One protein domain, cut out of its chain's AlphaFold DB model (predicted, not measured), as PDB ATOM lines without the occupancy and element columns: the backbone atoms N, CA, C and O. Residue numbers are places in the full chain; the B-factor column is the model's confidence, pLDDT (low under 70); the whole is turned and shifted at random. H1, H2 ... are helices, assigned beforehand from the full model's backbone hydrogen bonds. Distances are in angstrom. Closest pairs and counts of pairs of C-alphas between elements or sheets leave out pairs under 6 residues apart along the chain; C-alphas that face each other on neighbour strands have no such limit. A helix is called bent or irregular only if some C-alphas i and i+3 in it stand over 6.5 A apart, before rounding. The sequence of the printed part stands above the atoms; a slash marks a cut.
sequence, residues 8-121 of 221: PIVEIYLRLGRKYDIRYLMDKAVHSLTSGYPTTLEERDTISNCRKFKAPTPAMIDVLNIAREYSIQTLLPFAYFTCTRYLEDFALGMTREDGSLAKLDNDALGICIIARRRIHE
ATOM      1  N   PRO A   8     -37.309 -42.853 -38.352       87.38
ATOM      2  CA  PRO A   8     -38.043 -41.863 -37.554       87.38
ATOM      3  C   PRO A   8     -38.189 -42.252 -36.074       87.38
ATOM      4  O   PRO A   8     -38.162 -41.398 -35.192       87.38
ATOM      5  N   ILE A   9     -38.316 -43.551 -35.776       89.38
ATOM      6  CA  ILE A   9     -38.414 -44.049 -34.397       89.38
ATOM      7  C   ILE A   9     -37.070 -43.912 -33.682       89.38
ATOM      8  O   ILE A   9     -37.042 -43.522 -32.517       89.38
ATOM      9  N   VAL A  10     -35.965 -44.185 -34.381       90.12
ATOM     10  CA  VAL A  10     -34.608 -43.956 -33.863       90.12
ATOM     11  C   VAL A  10     -34.421 -42.487 -33.482       90.12
ATOM     12  O   VAL A  10     -33.981 -42.201 -32.372       90.12
ATOM     13  N   GLU A  11     -34.795 -41.560 -34.365       88.56
ATOM     14  CA  GLU A  11     -34.678 -40.119 -34.112       88.56
ATOM     15  C   GLU A  11     -35.511 -39.684 -32.896       88.56
ATOM     16  O   GLU A  11     -35.018 -38.968 -32.021       88.56
ATOM     17  N   ILE A  12     -36.755 -40.170 -32.786       91.94
ATOM     18  CA  ILE A  12     -37.620 -39.912 -31.626       91.94
ATOM     19  C   ILE A  12     -36.980 -40.446 -30.343       91.94
ATOM     20  O   ILE A  12     -36.970 -39.751 -29.326       91.94
ATOM     21  N   TYR A  13     -36.443 -41.666 -30.371       93.69
ATOM     22  CA  TYR A  13     -35.834 -42.293 -29.199       93.69
ATOM     23  C   TYR A  13     -34.591 -41.534 -28.736       93.69
ATOM     24  O   TYR A  13     -34.445 -41.308 -27.537       93.69
ATOM     25  N   LEU A  14     -33.742 -41.084 -29.663       92.19
ATOM     26  CA  LEU A  14     -32.578 -40.255 -29.346       92.19
ATOM     27  C   LEU A  14     -32.995 -38.904 -28.758       92.19
ATOM     28  O   LEU A  14     -32.493 -38.507 -27.705       92.19
ATOM     29  N   ARG A  15     -33.970 -38.227 -29.374       93.06
ATOM     30  CA  ARG A  15     -34.444 -36.912 -28.923       93.06
ATOM     31  C   ARG A  15     -35.094 -36.968 -27.542       93.06
ATOM     32  O   ARG A  15     -34.779 -36.149 -26.682       93.06
ATOM     33  N   LEU A  16     -36.008 -37.916 -27.322       93.12
ATOM     34  CA  LEU A  16     -36.674 -38.096 -26.028       93.12
ATOM     35  C   LEU A  16     -35.702 -38.616 -24.971       93.12
ATOM     36  O   LEU A  16     -35.711 -38.119 -23.848       93.12
ATOM     37  N   GLY A  17     -34.846 -39.568 -25.342       91.62
ATOM     38  CA  GLY A  17     -33.802 -40.106 -24.479       91.62
ATOM     39  C   GLY A  17     -32.882 -39.010 -23.952       91.62
ATOM     40  O   GLY A  17     -32.707 -38.914 -22.744       91.62
ATOM     41  N   ARG A  18     -32.399 -38.116 -24.823       91.75
ATOM     42  CA  ARG A  18     -31.569 -36.966 -24.430       91.75
ATOM     43  C   ARG A  18     -32.347 -35.923 -23.625       91.75
ATOM     44  O   ARG A  18     -31.833 -35.417 -22.635       91.75
ATOM     45  N   LYS A  19     -33.586 -35.595 -24.017       93.25
ATOM     46  CA  LYS A  19     -34.402 -34.573 -23.331       93.25
ATOM     47  C   LYS A  19     -34.779 -34.968 -21.899       93.25
ATOM     48  O   LYS A  19     -34.885 -34.092 -21.046       93.25
ATOM     49  N   TYR A  20     -35.024 -36.253 -21.657       94.94
ATOM     50  CA  TYR A  20     -35.516 -36.766 -20.374       94.94
ATOM     51  C   TYR A  20     -34.513 -37.682 -19.653       94.94
ATOM     52  O   TYR A  20     -34.895 -38.343 -18.694       94.94
ATOM     53  N   ASP A  21     -33.265 -37.742 -20.123       90.06
ATOM     54  CA  ASP A  21     -32.193 -38.607 -19.607       90.06
ATOM     55  C   ASP A  21     -32.585 -40.100 -19.486       90.06
ATOM     56  O   ASP A  21     -32.270 -40.813 -18.531       90.06
ATOM     57  N   ILE A  22     -33.317 -40.606 -20.485       93.25
ATOM     58  CA  ILE A  22     -33.771 -42.001 -20.527       93.25
ATOM     59  C   ILE A  22     -32.752 -42.833 -21.308       93.25
ATOM     60  O   ILE A  22     -32.906 -43.069 -22.511       93.25
ATOM     61  N   ARG A  23     -31.727 -43.326 -20.602       90.81
ATOM     62  CA  ARG A  23     -30.634 -44.137 -21.178       90.81
ATOM     63  C   ARG A  23     -31.115 -45.314 -22.025       90.81
ATOM     64  O   ARG A  23     -30.652 -45.480 -23.145       90.81
ATOM     65  N   TYR A  24     -32.134 -46.038 -21.566       92.12
ATOM     66  CA  TYR A  24     -32.700 -47.171 -22.308       92.12
ATOM     67  C   TYR A  24     -33.147 -46.816 -23.741       92.12
ATOM     68  O   TYR A  24     -32.946 -47.607 -24.662       92.12
ATOM     69  N   LEU A  25     -33.745 -45.634 -23.951       91.81
ATOM     70  CA  LEU A  25     -34.167 -45.207 -25.290       91.81
ATOM     71  C   LEU A  25     -32.962 -44.877 -26.170       91.81
ATOM     72  O   LEU A  25     -32.939 -45.273 -27.337       91.81
ATOM     73  N   MET A  26     -31.960 -44.200 -25.603       91.44
ATOM     74  CA  MET A  26     -30.728 -43.863 -26.313       91.44
ATOM     75  C   MET A  26     -29.961 -45.126 -26.711       91.44
ATOM     76  O   MET A  26     -29.647 -45.290 -27.886       91.44
ATOM     77  N   ASP A  27     -29.765 -46.066 -25.784       91.00
ATOM     78  CA  ASP A  27     -29.056 -47.326 -26.032       91.00
ATOM     79  C   ASP A  27     -29.744 -48.152 -27.123       91.00
ATOM     80  O   ASP A  27     -29.097 -48.666 -28.038       91.00
ATOM     81  N   LYS A  28     -31.079 -48.239 -27.078       91.44
ATOM     82  CA  LYS A  28     -31.858 -48.969 -28.083       91.44
ATOM     83  C   LYS A  28     -31.765 -48.320 -29.467       91.44
ATOM     84  O   LYS A  28     -31.683 -49.028 -30.472       91.44
ATOM     85  N   ALA A  29     -31.756 -46.990 -29.532       91.06
ATOM     86  CA  ALA A  29     -31.598 -46.258 -30.784       91.06
ATOM     87  C   ALA A  29     -30.180 -46.394 -31.359       91.06
ATOM     88  O   ALA A  29     -30.033 -46.703 -32.543       91.06
ATOM     89  N   VAL A  30     -29.151 -46.245 -30.519       91.75
ATOM     90  CA  VAL A  30     -27.745 -46.449 -30.896       91.75
ATOM     91  C   VAL A  30     -27.537 -47.865 -31.408       91.75
ATOM     92  O   VAL A  30     -27.029 -48.027 -32.512       91.75
ATOM     93  N   HIS A  31     -27.997 -48.883 -30.678       90.31
ATOM     94  CA  HIS A  31     -27.885 -50.276 -31.104       90.31
ATOM     95  C   HIS A  31     -28.554 -50.520 -32.465       90.31
ATOM     96  O   HIS A  31     -27.989 -51.179 -33.338       90.31
ATOM     97  N   SER A  32     -29.741 -49.943 -32.684       89.31
ATOM     98  CA  SER A  32     -30.426 -50.035 -33.975       89.31
ATOM     99  C   SER A  32     -29.611 -49.398 -35.104       89.31
ATOM    100  O   SER A  32     -29.494 -49.991 -36.178       89.31
ATOM    101  N   LEU A  33     -29.015 -48.222 -34.877       88.31
ATOM    102  CA  LEU A  33     -28.168 -47.548 -35.865       88.31
ATOM    103  C   LEU A  33     -26.889 -48.335 -36.150       88.31
ATOM    104  O   LEU A  33     -26.607 -48.624 -37.313       88.31
ATOM    105  N   THR A  34     -26.141 -48.712 -35.114       88.94
ATOM    106  CA  THR A  34     -24.839 -49.373 -35.256       88.94
ATOM    107  C   THR A  34     -24.959 -50.780 -35.827       88.94
ATOM    108  O   THR A  34     -24.098 -51.173 -36.603       88.94
ATOM    109  N   SER A  35     -26.061 -51.502 -35.575       85.31
ATOM    110  CA  SER A  35     -26.293 -52.853 -36.124       85.31
ATOM    111  C   SER A  35     -26.168 -52.938 -37.649       85.31
ATOM    112  O   SER A  35     -25.882 -53.992 -38.212       85.31
ATOM    113  N   GLY A  36     -26.431 -51.827 -38.339       82.50
ATOM    114  CA  GLY A  36     -26.399 -51.751 -39.788       82.50
ATOM    115  C   GLY A  36     -25.096 -51.211 -40.368       82.50
ATOM    116  O   GLY A  36     -25.095 -50.958 -41.575       82.50
ATOM    117  N   TYR A  37     -24.070 -50.968 -39.544       87.38
ATOM    118  CA  TYR A  37     -22.795 -50.361 -39.921       87.38
ATOM    119  C   TYR A  37     -21.624 -51.212 -39.404       87.38
ATOM    120  O   TYR A  37     -21.574 -51.509 -38.215       87.38
ATOM    121  N   PRO A  38     -20.682 -51.604 -40.277       90.38
ATOM    122  CA  PRO A  38     -19.552 -52.432 -39.881       90.38
ATOM    123  C   PRO A  38     -18.551 -51.665 -39.014       90.38
ATOM    124  O   PRO A  38     -18.159 -50.544 -39.347       90.38
ATOM    125  N   THR A  39     -18.093 -52.322 -37.956       90.00
ATOM    126  CA  THR A  39     -16.983 -51.891 -37.092       90.00
ATOM    127  C   THR A  39     -15.701 -52.675 -37.373       90.00
ATOM    128  O   THR A  39     -14.598 -52.200 -37.108       90.00
ATOM    129  N   THR A  40     -15.828 -53.836 -38.021       91.81
ATOM    130  CA  THR A  40     -14.708 -54.670 -38.473       91.81
ATOM    131  C   THR A  40     -14.705 -54.855 -39.993       91.81
ATOM    132  O   THR A  40     -15.728 -54.707 -40.677       91.81
ATOM    133  N   LEU A  41     -13.540 -55.188 -40.556       91.19
ATOM    134  CA  LEU A  41     -13.404 -55.418 -41.997       91.19
ATOM    135  C   LEU A  41     -14.158 -56.685 -42.437       91.19
ATOM    136  O   LEU A  41     -14.676 -56.759 -43.553       91.19
ATOM    137  N   GLU A  42     -14.263 -57.665 -41.546       90.19
ATOM    138  CA  GLU A  42     -14.986 -58.921 -41.726       90.19
ATOM    139  C   GLU A  42     -16.499 -58.687 -41.815       90.19
ATOM    140  O   GLU A  42     -17.168 -59.213 -42.714       90.19
ATOM    141  N   GLU A  43     -17.047 -57.842 -40.935       89.44
ATOM    142  CA  GLU A  43     -18.442 -57.397 -41.015       89.44
ATOM    143  C   GLU A  43     -18.699 -56.681 -42.338       89.44
ATOM    144  O   GLU A  43     -19.671 -56.978 -43.039       89.44
ATOM    145  N   ARG A  44     -17.786 -55.789 -42.741       87.69
ATOM    146  CA  ARG A  44     -17.865 -55.095 -44.030       87.69
ATOM    147  C   ARG A  44     -17.913 -56.080 -45.200       87.69
ATOM    148  O   ARG A  44     -18.668 -55.858 -46.148       87.69
ATOM    149  N   ASP A  45     -17.119 -57.146 -45.156       87.81
ATOM    150  CA  ASP A  45     -17.066 -58.173 -46.206       87.81
ATOM    151  C   ASP A  45     -18.321 -59.041 -46.252       87.81
ATOM    152  O   ASP A  45     -18.696 -59.550 -47.309       87.81
ATOM    153  N   THR A  46     -19.006 -59.171 -45.123       83.69
ATOM    154  CA  THR A  46     -20.305 -59.843 -45.047       83.69
ATOM    155  C   THR A  46     -21.408 -58.945 -45.620       83.69
ATOM    156  O   THR A  46     -22.267 -59.396 -46.382       83.69
ATOM    157  N   ILE A  47     -21.338 -57.642 -45.331       76.38
ATOM    158  CA  ILE A  47     -22.309 -56.626 -45.759       76.38
ATOM    159  C   ILE A  47     -22.123 -56.208 -47.227       76.38
ATOM    160  O   ILE A  47     -23.065 -55.697 -47.831       76.38
ATOM    161  N   SER A  48     -20.974 -56.445 -47.872       64.25
ATOM    162  CA  SER A  48     -20.757 -56.056 -49.282       64.25
ATOM    163  C   SER A  48     -21.761 -56.686 -50.264       64.25
ATOM    164  O   SER A  48     -21.985 -56.165 -51.360       64.25
ATOM    165  N   ASN A  49     -22.428 -57.774 -49.864       57.00
ATOM    166  CA  ASN A  49     -23.523 -58.378 -50.623       57.00
ATOM    167  C   ASN A  49     -24.878 -57.669 -50.429       57.00
ATOM    168  O   ASN A  49     -25.754 -57.775 -51.293       57.00
ATOM    169  N   CYS A  50     -25.049 -56.895 -49.356       60.84
ATOM    170  CA  CYS A  50     -26.264 -56.144 -49.062       60.84
ATOM    171  C   CYS A  50     -26.444 -54.965 -50.032       60.84
ATOM    172  O   CYS A  50     -25.506 -54.243 -50.370       60.84
ATOM    173  N   ARG A  51     -27.690 -54.720 -50.460       62.78
ATOM    174  CA  ARG A  51     -28.036 -53.585 -51.339       62.78
ATOM    175  C   ARG A  51     -27.826 -52.221 -50.670       62.78
ATOM    176  O   ARG A  51     -27.624 -51.241 -51.380       62.78
ATOM    177  N   LYS A  52     -27.823 -52.182 -49.330       69.06
ATOM    178  CA  LYS A  52     -27.825 -50.964 -48.508       69.06
ATOM    179  C   LYS A  52     -26.737 -49.959 -48.889       69.06
ATOM    180  O   LYS A  52     -27.036 -48.782 -48.903       69.06
ATOM    181  N   PHE A  53     -25.527 -50.400 -49.243       76.31
ATOM    182  CA  PHE A  53     -24.383 -49.515 -49.528       76.31
ATOM    183  C   PHE A  53     -23.941 -49.514 -51.003       76.31
ATOM    184  O   PHE A  53     -22.804 -49.139 -51.313       76.31
ATOM    185  N   LYS A  54     -24.808 -49.980 -51.916       78.25
ATOM    186  CA  LYS A  54     -24.522 -50.027 -53.364       78.25
ATOM    187  C   LYS A  54     -24.882 -48.731 -54.091       78.25
ATOM    188  O   LYS A  54     -24.295 -48.447 -55.135       78.25
ATOM    189  N   ALA A  55     -25.796 -47.944 -53.533       84.69
ATOM    190  CA  ALA A  55     -26.251 -46.668 -54.071       84.69
ATOM    191  C   ALA A  55     -26.376 -45.637 -52.937       84.69
ATOM    192  O   ALA A  55     -26.610 -46.044 -51.795       84.69
ATOM    193  N   PRO A  56     -26.209 -44.337 -53.233       87.62
ATOM    194  CA  PRO A  56     -26.422 -43.286 -52.252       87.62
ATOM    195  C   PRO A  56     -27.918 -43.193 -51.932       87.62
ATOM    196  O   PRO A  56     -28.757 -43.350 -52.820       87.62
ATOM    197  N   THR A  57     -28.263 -42.973 -50.664       90.62
ATOM    198  CA  THR A  57     -29.657 -42.766 -50.248       90.62
ATOM    199  C   THR A  57     -29.765 -41.584 -49.285       90.62
ATOM    200  O   THR A  57     -28.828 -41.352 -48.512       90.62
ATOM    201  N   PRO A  58     -30.908 -40.868 -49.254       90.12
ATOM    202  CA  PRO A  58     -31.129 -39.783 -48.294       90.12
ATOM    203  C   PRO A  58     -30.941 -40.238 -46.839       90.12
ATOM    204  O   PRO A  58     -30.332 -39.535 -46.038       90.12
ATOM    205  N   ALA A  59     -31.347 -41.473 -46.523       88.69
ATOM    206  CA  ALA A  59     -31.194 -42.058 -45.192       88.69
ATOM    207  C   ALA A  59     -29.727 -42.157 -44.729       88.69
ATOM    208  O   ALA A  59     -29.464 -42.124 -43.531       88.69
ATOM    209  N   MET A  60     -28.755 -42.273 -45.642       90.94
ATOM    210  CA  MET A  60     -27.335 -42.249 -45.265       90.94
ATOM    211  C   MET A  60     -26.891 -40.868 -44.784       90.94
ATOM    212  O   MET A  60     -26.100 -40.791 -43.845       90.94
ATOM    213  N   ILE A  61     -27.398 -39.796 -45.407       92.88
ATOM    214  CA  ILE A  61     -27.158 -38.419 -44.952       92.88
ATOM    215  C   ILE A  61     -27.773 -38.242 -43.566       92.88
ATOM    216  O   ILE A  61     -27.100 -37.772 -42.653       92.88
ATOM    217  N   ASP A  62     -29.023 -38.672 -43.395       91.19
ATOM    218  CA  ASP A  62     -29.743 -38.498 -42.136       91.19
ATOM    219  C   ASP A  62     -29.064 -39.259 -40.983       91.19
ATOM    220  O   ASP A  62     -28.878 -38.712 -39.896       91.19
ATOM    221  N   VAL A  63     -28.594 -40.487 -41.231       91.56
ATOM    222  CA  VAL A  63     -27.816 -41.252 -40.246       91.56
ATOM    223  C   VAL A  63     -26.487 -40.572 -39.915       91.56
ATOM    224  O   VAL A  63     -26.115 -40.538 -38.743       91.56
ATOM    225  N   LEU A  64     -25.773 -40.028 -40.905       93.44
ATOM    226  CA  LEU A  64     -24.514 -39.323 -40.658       93.44
ATOM    227  C   LEU A  64     -24.744 -38.060 -39.814       93.44
ATOM    228  O   LEU A  64     -24.026 -37.849 -38.840       93.44
ATOM    229  N   ASN A  65     -25.775 -37.274 -40.124       93.06
ATOM    230  CA  ASN A  65     -26.151 -36.091 -39.347       93.06
ATOM    231  C   ASN A  65     -26.489 -36.454 -37.893       93.06
ATOM    232  O   ASN A  65     -25.928 -35.863 -36.972       93.06
ATOM    233  N   ILE A  66     -27.327 -37.476 -37.676       92.06
ATOM    234  CA  ILE A  66     -27.674 -37.947 -36.327       92.06
ATOM    235  C   ILE A  66     -26.439 -38.457 -35.580       92.06
ATOM    236  O   ILE A  66     -26.252 -38.138 -34.409       92.06
ATOM    237  N   ALA A  67     -25.580 -39.241 -36.232       93.50
ATOM    238  CA  ALA A  67     -24.390 -39.769 -35.577       93.50
ATOM    239  C   ALA A  67     -23.447 -38.652 -35.110       93.50
ATOM    240  O   ALA A  67     -22.835 -38.779 -34.052       93.50
ATOM    241  N   ARG A  68     -23.375 -37.540 -35.851       93.88
ATOM    242  CA  ARG A  68     -22.634 -36.347 -35.425       93.88
ATOM    243  C   ARG A  68     -23.334 -35.602 -34.292       93.88
ATOM    244  O   ARG A  68     -22.683 -35.264 -33.314       93.88
ATOM    245  N   GLU A  69     -24.643 -35.374 -34.395       92.19
ATOM    246  CA  GLU A  69     -25.428 -34.649 -33.382       92.19
ATOM    247  C   GLU A  69     -25.436 -35.361 -32.017       92.19
ATOM    248  O   GLU A  69     -25.434 -34.722 -30.959       92.19
ATOM    249  N   TYR A  70     -25.453 -36.695 -32.029       91.50
ATOM    250  CA  TYR A  70     -25.523 -37.527 -30.827       91.50
ATOM    251  C   TYR A  70     -24.179 -38.132 -30.402       91.50
ATOM    252  O   TYR A  70     -24.164 -38.991 -29.523       91.50
ATOM    253  N   SER A  71     -23.061 -37.698 -30.996       91.75
ATOM    254  CA  SER A  71     -21.720 -38.213 -30.674       91.75
ATOM    255  C   SER A  71     -21.638 -39.750 -30.749       91.75
ATOM    256  O   SER A  71     -21.065 -40.401 -29.879       91.75
ATOM    257  N   ILE A  72     -22.245 -40.361 -31.772       93.94
ATOM    258  CA  ILE A  72     -22.230 -41.816 -32.004       93.94
ATOM    259  C   ILE A  72     -20.998 -42.152 -32.854       93.94
ATOM    260  O   ILE A  72     -21.098 -42.411 -34.059       93.94
ATOM    261  N   GLN A  73     -19.808 -42.078 -32.250       93.94
ATOM    262  CA  GLN A  73     -18.553 -42.090 -33.002       93.94
ATOM    263  C   GLN A  73     -18.276 -43.428 -33.690       93.94
ATOM    264  O   GLN A  73     -17.670 -43.430 -34.759       93.94
ATOM    265  N   THR A  74     -18.759 -44.558 -33.160       93.25
ATOM    266  CA  THR A  74     -18.474 -45.886 -33.743       93.25
ATOM    267  C   THR A  74     -19.028 -46.047 -35.161       93.25
ATOM    268  O   THR A  74     -18.554 -46.880 -35.928       93.25
ATOM    269  N   LEU A  75     -20.042 -45.255 -35.524       92.88
ATOM    270  CA  LEU A  75     -20.678 -45.278 -36.842       92.88
ATOM    271  C   LEU A  75     -19.988 -44.339 -37.847       92.88
ATOM    272  O   LEU A  75     -20.028 -44.579 -39.060       92.88
ATOM    273  N   LEU A  76     -19.348 -43.276 -37.351       94.88
ATOM    274  CA  LEU A  76     -18.846 -42.174 -38.169       94.88
ATOM    275  C   LEU A  76     -17.807 -42.598 -39.218       94.88
ATOM    276  O   LEU A  76     -17.995 -42.204 -40.371       94.88
ATOM    277  N   PRO A  77     -16.764 -43.408 -38.927       96.19
ATOM    278  CA  PRO A  77     -15.735 -43.716 -39.922       96.19
ATOM    279  C   PRO A  77     -16.309 -44.345 -41.196       96.19
ATOM    280  O   PRO A  77     -15.981 -43.931 -42.309       96.19
ATOM    281  N   PHE A  78     -17.217 -45.315 -41.055       93.81
ATOM    282  CA  PHE A  78     -17.811 -45.992 -42.207       93.81
ATOM    283  C   PHE A  78     -18.897 -45.152 -42.898       93.81
ATOM    284  O   PHE A  78     -19.024 -45.185 -44.128       93.81
ATOM    285  N   ALA A  79     -19.675 -44.377 -42.140       93.69
ATOM    286  CA  ALA A  79     -20.669 -43.471 -42.711       93.69
ATOM    287  C   ALA A  79     -20.012 -42.358 -43.537       93.69
ATOM    288  O   ALA A  79     -20.395 -42.133 -44.689       93.69
ATOM    289  N   TYR A  80     -18.954 -41.742 -43.010       95.38
ATOM    290  CA  TYR A  80     -18.151 -40.785 -43.758       95.38
ATOM    291  C   TYR A  80     -17.475 -41.426 -44.967       95.38
ATOM    292  O   TYR A  80     -17.526 -40.864 -46.059       95.38
ATOM    293  N   PHE A  81     -16.915 -42.631 -44.831       94.31
ATOM    294  CA  PHE A  81     -16.375 -43.358 -45.980       94.31
ATOM    295  C   PHE A  81     -17.423 -43.544 -47.080       94.31
ATOM    296  O   PHE A  81     -17.141 -43.296 -48.252       94.31
ATOM    297  N   THR A  82     -18.658 -43.888 -46.717       91.69
ATOM    298  CA  THR A  82     -19.764 -43.989 -47.676       91.69
ATOM    299  C   THR A  82     -20.037 -42.648 -48.355       91.69
ATOM    300  O   THR A  82     -20.102 -42.612 -49.583       91.69
ATOM    301  N   CYS A  83     -20.076 -41.541 -47.609       92.38
ATOM    302  CA  CYS A  83     -20.176 -40.200 -48.191       92.38
ATOM    303  C   CYS A  83     -19.032 -39.918 -49.177       92.38
ATOM    304  O   CYS A  83     -19.277 -39.425 -50.274       92.38
ATOM    305  N   THR A  84     -17.785 -40.284 -48.852       93.38
ATOM    306  CA  THR A  84     -16.653 -40.055 -49.767       93.38
ATOM    307  C   THR A  84     -16.758 -40.841 -51.072       93.38
ATOM    308  O   THR A  84     -16.216 -40.383 -52.072       93.38
ATOM    309  N   ARG A  85     -17.465 -41.983 -51.105       90.44
ATOM    310  CA  ARG A  85     -17.697 -42.779 -52.331       90.44
ATOM    311  C   ARG A  85     -18.700 -42.127 -53.286       90.44
ATOM    312  O   ARG A  85     -18.630 -42.384 -54.488       90.44
ATOM    313  N   TYR A  86     -19.620 -41.326 -52.754       89.75
ATOM    314  CA  TYR A  86     -20.730 -40.685 -53.471       89.75
ATOM    315  C   TYR A  86     -20.738 -39.173 -53.202       89.75
ATOM    316  O   TYR A  86     -21.776 -38.580 -52.930       89.75
ATOM    317  N   LEU A  87     -19.555 -38.552 -53.209       90.38
ATOM    318  CA  LEU A  87     -19.378 -37.192 -52.699       90.38
ATOM    319  C   LEU A  87     -20.258 -36.163 -53.420       90.38
ATOM    320  O   LEU A  87     -20.772 -35.263 -52.770       90.38
ATOM    321  N   GLU A  88     -20.455 -36.310 -54.730       90.25
ATOM    322  CA  GLU A  88     -21.310 -35.421 -55.527       90.25
ATOM    323  C   GLU A  88     -22.773 -35.473 -55.064       90.25
ATOM    324  O   GLU A  88     -23.357 -34.431 -54.768       90.25
ATOM    325  N   ASP A  89     -23.334 -36.678 -54.912       91.75
ATOM    326  CA  ASP A  89     -24.709 -36.885 -54.440       91.75
ATOM    327  C   ASP A  89     -24.911 -36.303 -53.031       91.75
ATOM    328  O   ASP A  89     -25.916 -35.658 -52.737       91.75
ATOM    329  N   PHE A  90     -23.931 -36.498 -52.144       91.69
ATOM    330  CA  PHE A  90     -23.989 -35.990 -50.772       91.69
ATOM    331  C   PHE A  90     -23.774 -34.470 -50.697       91.69
ATOM    332  O   PHE A  90     -24.361 -33.824 -49.830       91.69
ATOM    333  N   ALA A  91     -22.968 -33.894 -51.595       91.56
ATOM    334  CA  ALA A  91     -22.715 -32.455 -51.660       91.56
ATOM    335  C   ALA A  91     -23.913 -31.674 -52.216       91.56
ATOM    336  O   ALA A  91     -24.228 -30.595 -51.718       91.56
ATOM    337  N   LEU A  92     -24.600 -32.218 -53.224       92.62
ATOM    338  CA  LEU A  92     -25.823 -31.618 -53.771       92.62
ATOM    339  C   LEU A  92     -27.032 -31.827 -52.845       92.62
ATOM    340  O   LEU A  92     -27.970 -31.023 -52.844       92.62
ATOM    341  N   GLY A  93     -26.980 -32.872 -52.021       92.00
ATOM    342  CA  GLY A  93     -28.098 -33.333 -51.217       92.00
ATOM    343  C   GLY A  93     -29.050 -34.209 -52.027       92.00
ATOM    344  O   GLY A  93     -29.036 -34.225 -53.257       92.00
ATOM    345  N   MET A  94     -29.896 -34.954 -51.319       93.38
ATOM    346  CA  MET A  94     -30.805 -35.925 -51.927       93.38
ATOM    347  C   MET A  94     -32.242 -35.698 -51.473       93.38
ATOM    348  O   MET A  94     -32.505 -35.505 -50.285       93.38
ATOM    349  N   THR A  95     -33.180 -35.729 -52.414       92.94
ATOM    350  CA  THR A  95     -34.605 -35.546 -52.123       92.94
ATOM    351  C   THR A  95     -35.166 -36.783 -51.422       92.94
ATOM    352  O   THR A  95     -34.984 -37.909 -51.887       92.94
ATOM    353  N   ARG A  96     -35.839 -36.574 -50.289       89.56
ATOM    354  CA  ARG A  96     -36.588 -37.592 -49.546       89.56
ATOM    355  C   ARG A  96     -37.940 -37.857 -50.215       89.56
ATOM    356  O   ARG A  96     -38.375 -37.111 -51.089       89.56
ATOM    357  N   GLU A  97     -38.631 -38.906 -49.778       87.56
ATOM    358  CA  GLU A  97     -39.958 -39.265 -50.308       87.56
ATOM    359  C   GLU A  97     -41.017 -38.173 -50.078       87.56
ATOM    360  O   GLU A  97     -41.926 -38.019 -50.885       87.56
ATOM    361  N   ASP A  98     -40.872 -37.375 -49.016       87.62
ATOM    362  CA  ASP A  98     -41.753 -36.247 -48.687       87.62
ATOM    363  C   ASP A  98     -41.431 -34.955 -49.468       87.62
ATOM    364  O   ASP A  98     -42.051 -33.917 -49.240       87.62
ATOM    365  N   GLY A  99     -40.454 -34.996 -50.382       88.69
ATOM    366  CA  GLY A  99     -39.997 -33.846 -51.164       88.69
ATOM    367  C   GLY A  99     -39.010 -32.929 -50.436       88.69
ATOM    368  O   GLY A  99     -38.480 -31.999 -51.049       88.69
ATOM    369  N   SER A 100     -38.714 -33.177 -49.157       91.62
ATOM    370  CA  SER A 100     -37.685 -32.434 -48.429       91.62
ATOM    371  C   SER A 100     -36.279 -32.838 -48.884       91.62
ATOM    372  O   SER A 100     -36.044 -33.950 -49.358       91.62
ATOM    373  N   LEU A 101     -35.310 -31.934 -48.739       92.19
ATOM    374  CA  LEU A 101     -33.933 -32.170 -49.175       92.19
ATOM    375  C   LEU A 101     -33.065 -32.586 -47.983       92.19
ATOM    376  O   LEU A 101     -32.887 -31.814 -47.038       92.19
ATOM    377  N   ALA A 102     -32.519 -33.802 -48.023       92.38
ATOM    378  CA  ALA A 102     -31.489 -34.242 -47.092       92.38
ATOM    379  C   ALA A 102     -30.158 -33.611 -47.494       92.38
ATOM    380  O   ALA A 102     -29.675 -33.828 -48.607       92.38
ATOM    381  N   LYS A 103     -29.573 -32.818 -46.594       93.62
ATOM    382  CA  LYS A 103     -28.276 -32.173 -46.802       93.62
ATOM    383  C   LYS A 103     -27.317 -32.540 -45.692       93.62
ATOM    384  O   LYS A 103     -27.697 -32.583 -44.522       93.62
ATOM    385  N   LEU A 104     -26.079 -32.778 -46.094       91.94
ATOM    386  CA  LEU A 104     -24.968 -32.838 -45.171       91.94
ATOM    387  C   LEU A 104     -24.556 -31.407 -44.817       91.94
ATOM    388  O   LEU A 104     -24.608 -30.512 -45.663       91.94
ATOM    389  N   ASP A 105     -24.174 -31.176 -43.568       89.06
ATOM    390  CA  ASP A 105     -23.639 -29.884 -43.164       89.06
ATOM    391  C   ASP A 105     -22.263 -29.611 -43.804       89.06
ATOM    392  O   ASP A 105     -21.538 -30.523 -44.216       89.06
ATOM    393  N   ASN A 106     -21.893 -28.330 -43.880       90.69
ATOM    394  CA  ASN A 106     -20.666 -27.902 -44.554       90.69
ATOM    395  C   ASN A 106     -19.394 -28.437 -43.879       90.69
ATOM    396  O   ASN A 106     -18.423 -28.727 -44.580       90.69
ATOM    397  N   ASP A 107     -19.393 -28.609 -42.556       93.25
ATOM    398  CA  ASP A 107     -18.223 -29.114 -41.832       93.25
ATOM    399  C   ASP A 107     -17.991 -30.592 -42.159       93.25
ATOM    400  O   ASP A 107     -16.875 -31.001 -42.485       93.25
ATOM    401  N   ALA A 108     -19.054 -31.399 -42.154       93.62
ATOM    402  CA  ALA A 108     -19.003 -32.798 -42.559       93.62
ATOM    403  C   ALA A 108     -18.618 -32.964 -44.038       93.62
ATOM    404  O   ALA A 108     -17.826 -33.852 -44.361       93.62
ATOM    405  N   LEU A 109     -19.100 -32.093 -44.932       93.94
ATOM    406  CA  LEU A 109     -18.647 -32.072 -46.328       93.94
ATOM    407  C   LEU A 109     -17.155 -31.740 -46.438       93.94
ATOM    408  O   LEU A 109     -16.427 -32.429 -47.157       93.94
ATOM    409  N   GLY A 110     -16.678 -30.736 -45.697       95.44
ATOM    410  CA  GLY A 110     -15.260 -30.378 -45.633       95.44
ATOM    411  C   GLY A 110     -14.385 -31.546 -45.172       95.44
ATOM    412  O   GLY A 110     -13.375 -31.859 -45.811       95.44
ATOM    413  N   ILE A 111     -14.817 -32.254 -44.122       96.25
ATOM    414  CA  ILE A 111     -14.175 -33.480 -43.628       96.25
ATOM    415  C   ILE A 111     -14.097 -34.537 -44.740       96.25
ATOM    416  O   ILE A 111     -13.019 -35.080 -44.992       96.25
ATOM    417  N   CYS A 112     -15.194 -34.792 -45.459       95.69
ATOM    418  CA  CYS A 112     -15.225 -35.755 -46.562       95.69
ATOM    419  C   CYS A 112     -14.279 -35.389 -47.711       95.69
ATOM    420  O   CYS A 112     -13.596 -36.266 -48.245       95.69
ATOM    421  N   ILE A 113     -14.199 -34.111 -48.088       94.50
ATOM    422  CA  ILE A 113     -13.302 -33.632 -49.152       94.50
ATOM    423  C   ILE A 113     -11.835 -33.874 -48.771       94.50
ATOM    424  O   ILE A 113     -11.062 -34.425 -49.561       94.50
ATOM    425  N   ILE A 114     -11.447 -33.515 -47.544       95.69
ATOM    426  CA  ILE A 114     -10.080 -33.721 -47.045       95.69
ATOM    427  C   ILE A 114      -9.766 -35.217 -46.947       95.69
ATOM    428  O   ILE A 114      -8.708 -35.664 -47.404       95.69
ATOM    429  N   ALA A 115     -10.687 -35.997 -46.383       95.94
ATOM    430  CA  ALA A 115     -10.537 -37.436 -46.230       95.94
ATOM    431  C   ALA A 115     -10.374 -38.136 -47.579       95.94
ATOM    432  O   ALA A 115      -9.522 -39.008 -47.718       95.94
ATOM    433  N   ARG A 116     -11.108 -37.706 -48.608       93.81
ATOM    434  CA  ARG A 116     -10.994 -38.250 -49.965       93.81
ATOM    435  C   ARG A 116      -9.570 -38.144 -50.512       93.81
ATOM    436  O   ARG A 116      -9.056 -39.121 -51.053       93.81
ATOM    437  N   ARG A 117      -8.887 -37.012 -50.300       93.94
ATOM    438  CA  ARG A 117      -7.462 -36.865 -50.655       93.94
ATOM    439  C   ARG A 117      -6.584 -37.874 -49.906       93.94
ATOM    440  O   ARG A 117      -5.748 -38.524 -50.530       93.94
ATOM    441  N   ARG A 118      -6.786 -38.026 -48.593       95.69
ATOM    442  CA  ARG A 118      -6.030 -38.977 -47.749       95.69
ATOM    443  C   ARG A 118      -6.266 -40.431 -48.170       95.69
ATOM    444  O   ARG A 118      -5.322 -41.212 -48.230       95.69
ATOM    445  N   ILE A 119      -7.497 -40.776 -48.542       95.00
ATOM    446  CA  ILE A 119      -7.860 -42.102 -49.053       95.00
ATOM    447  C   ILE A 119      -7.140 -42.384 -50.375       95.00
ATOM    448  O   ILE A 119      -6.576 -43.463 -50.538       95.00
ATOM    449  N   HIS A 120      -7.109 -41.429 -51.311       91.69
ATOM    450  CA  HIS A 120      -6.345 -41.589 -52.554       91.69
ATOM    451  C   HIS A 120      -4.850 -41.800 -52.297       91.69
ATOM    452  O   HIS A 120      -4.220 -42.642 -52.939       91.69
ATOM    453  N   GLU A 121      -4.285 -41.053 -51.352       93.44
ATOM    454  CA  GLU A 121      -2.891 -41.199 -50.950       93.44
ATOM    455  C   GLU A 121      -2.612 -42.594 -50.377       93.44
ATOM    456  O   GLU A 121      -1.701 -43.279 -50.844       93.44
TER     457      GLU A 121
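AT A GLANCE: This is residues 8 to 121 of the 221 residues of the protein "Predicted protein" of Laccaria bicolor (strain S238N-H82 / ATCC MYA-4686) (UniProt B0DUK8). A helical hairpin, H4 and H5, makes the middle of this model; a second helical hairpin, H1 and H2, stands at one end of the long axis and meets the middle through few contacts, while H7 crosses the last part of H5 towards the other end, with the short H6 beside it. H3 lies off to one side and touches no helix, and the long link of residues 93 to 105 makes a loop between H6 and H7. The printed part has 114 residues with seven named helices, H1 to H7 in order along the chain, and no named strand; its class is all helix. The whole is compact, with a radius of gyration of the C-alphas of 14.5 A, and spans 44 by 35 by 25 A.

IN THESE COORDINATES: H1 runs from residue 8, C-alpha at (-38.043, -41.863, -37.554), to residue 20, over 18.1 A. H2 is residues 23 to 34, 16.1 A, and H3 is residues 41 to 47. H4 covers residues 58 to 69, 16.8 A, beginning at C-alpha 58 at (-31.129, -39.783, -48.294). H5, residues 73 to 85, is 19.4 A long and irregular: C-alphas 74 and 77 are 7.1 A apart. H6 is residues 87 to 92. H7, residues 106 to 121, is the longest at 23.1 A and ends at C-alpha 121 at (-2.891, -41.199, -50.950).

HOW THE PARTS SIT: H5 is the hub, touching three helices. H4 and H5, a helical hairpin, touch at a steep tilt of 39 degrees, opposite ways; their closest C-alphas, of Leu 64 and Ala 79, are 6.0 A apart. H7 touches H5 with residues 112 to 116 alone, closest at the C-alphas of Thr 84 and Cys 112, 5.5 A, and is only just about perpendicular to it at 72 degrees. H6 and H7, also a helical hairpin, touch at a shallow tilt of 19 degrees, opposite ways, the closest C-alphas being those of Ala 91 and Leu 109, 6.7 A. H2 and H5 touch only at their ends, and only just, with 3 pairs of C-alphas within 8 A; the closest are those of Thr 34 and Leu 75, 6.0 A. H1 and H2 form a helical hairpin and touch at a shallow tilt of 33 degrees, only just short of steep, opposite ways, closest at the C-alphas of Val 10 and Ala 29, 4.9 A. H1 and H4 are close but not clearly touching, with the closest C-alphas, of Glu 11 and Ile 66, 7.7 A apart. H3 is apart from H2 and H4, among others. Every O i to N i+4 pair is within hydrogen-bond range in H1, H2, H3, H4, H6 and H7, and 7 of 9 are in H5.

THE WHOLE: The two C-alphas farthest apart, of Tyr 20 and Glu 121, are 44.9 A apart. The printed part has no cut. The link from H6 to H7 is long, with 13 residues, in which residues 94 to 95 pair antiparallel with residues 101 to 102. Mean pLDDT of the printed part is 89.9; residues 48 to 52 are under 70.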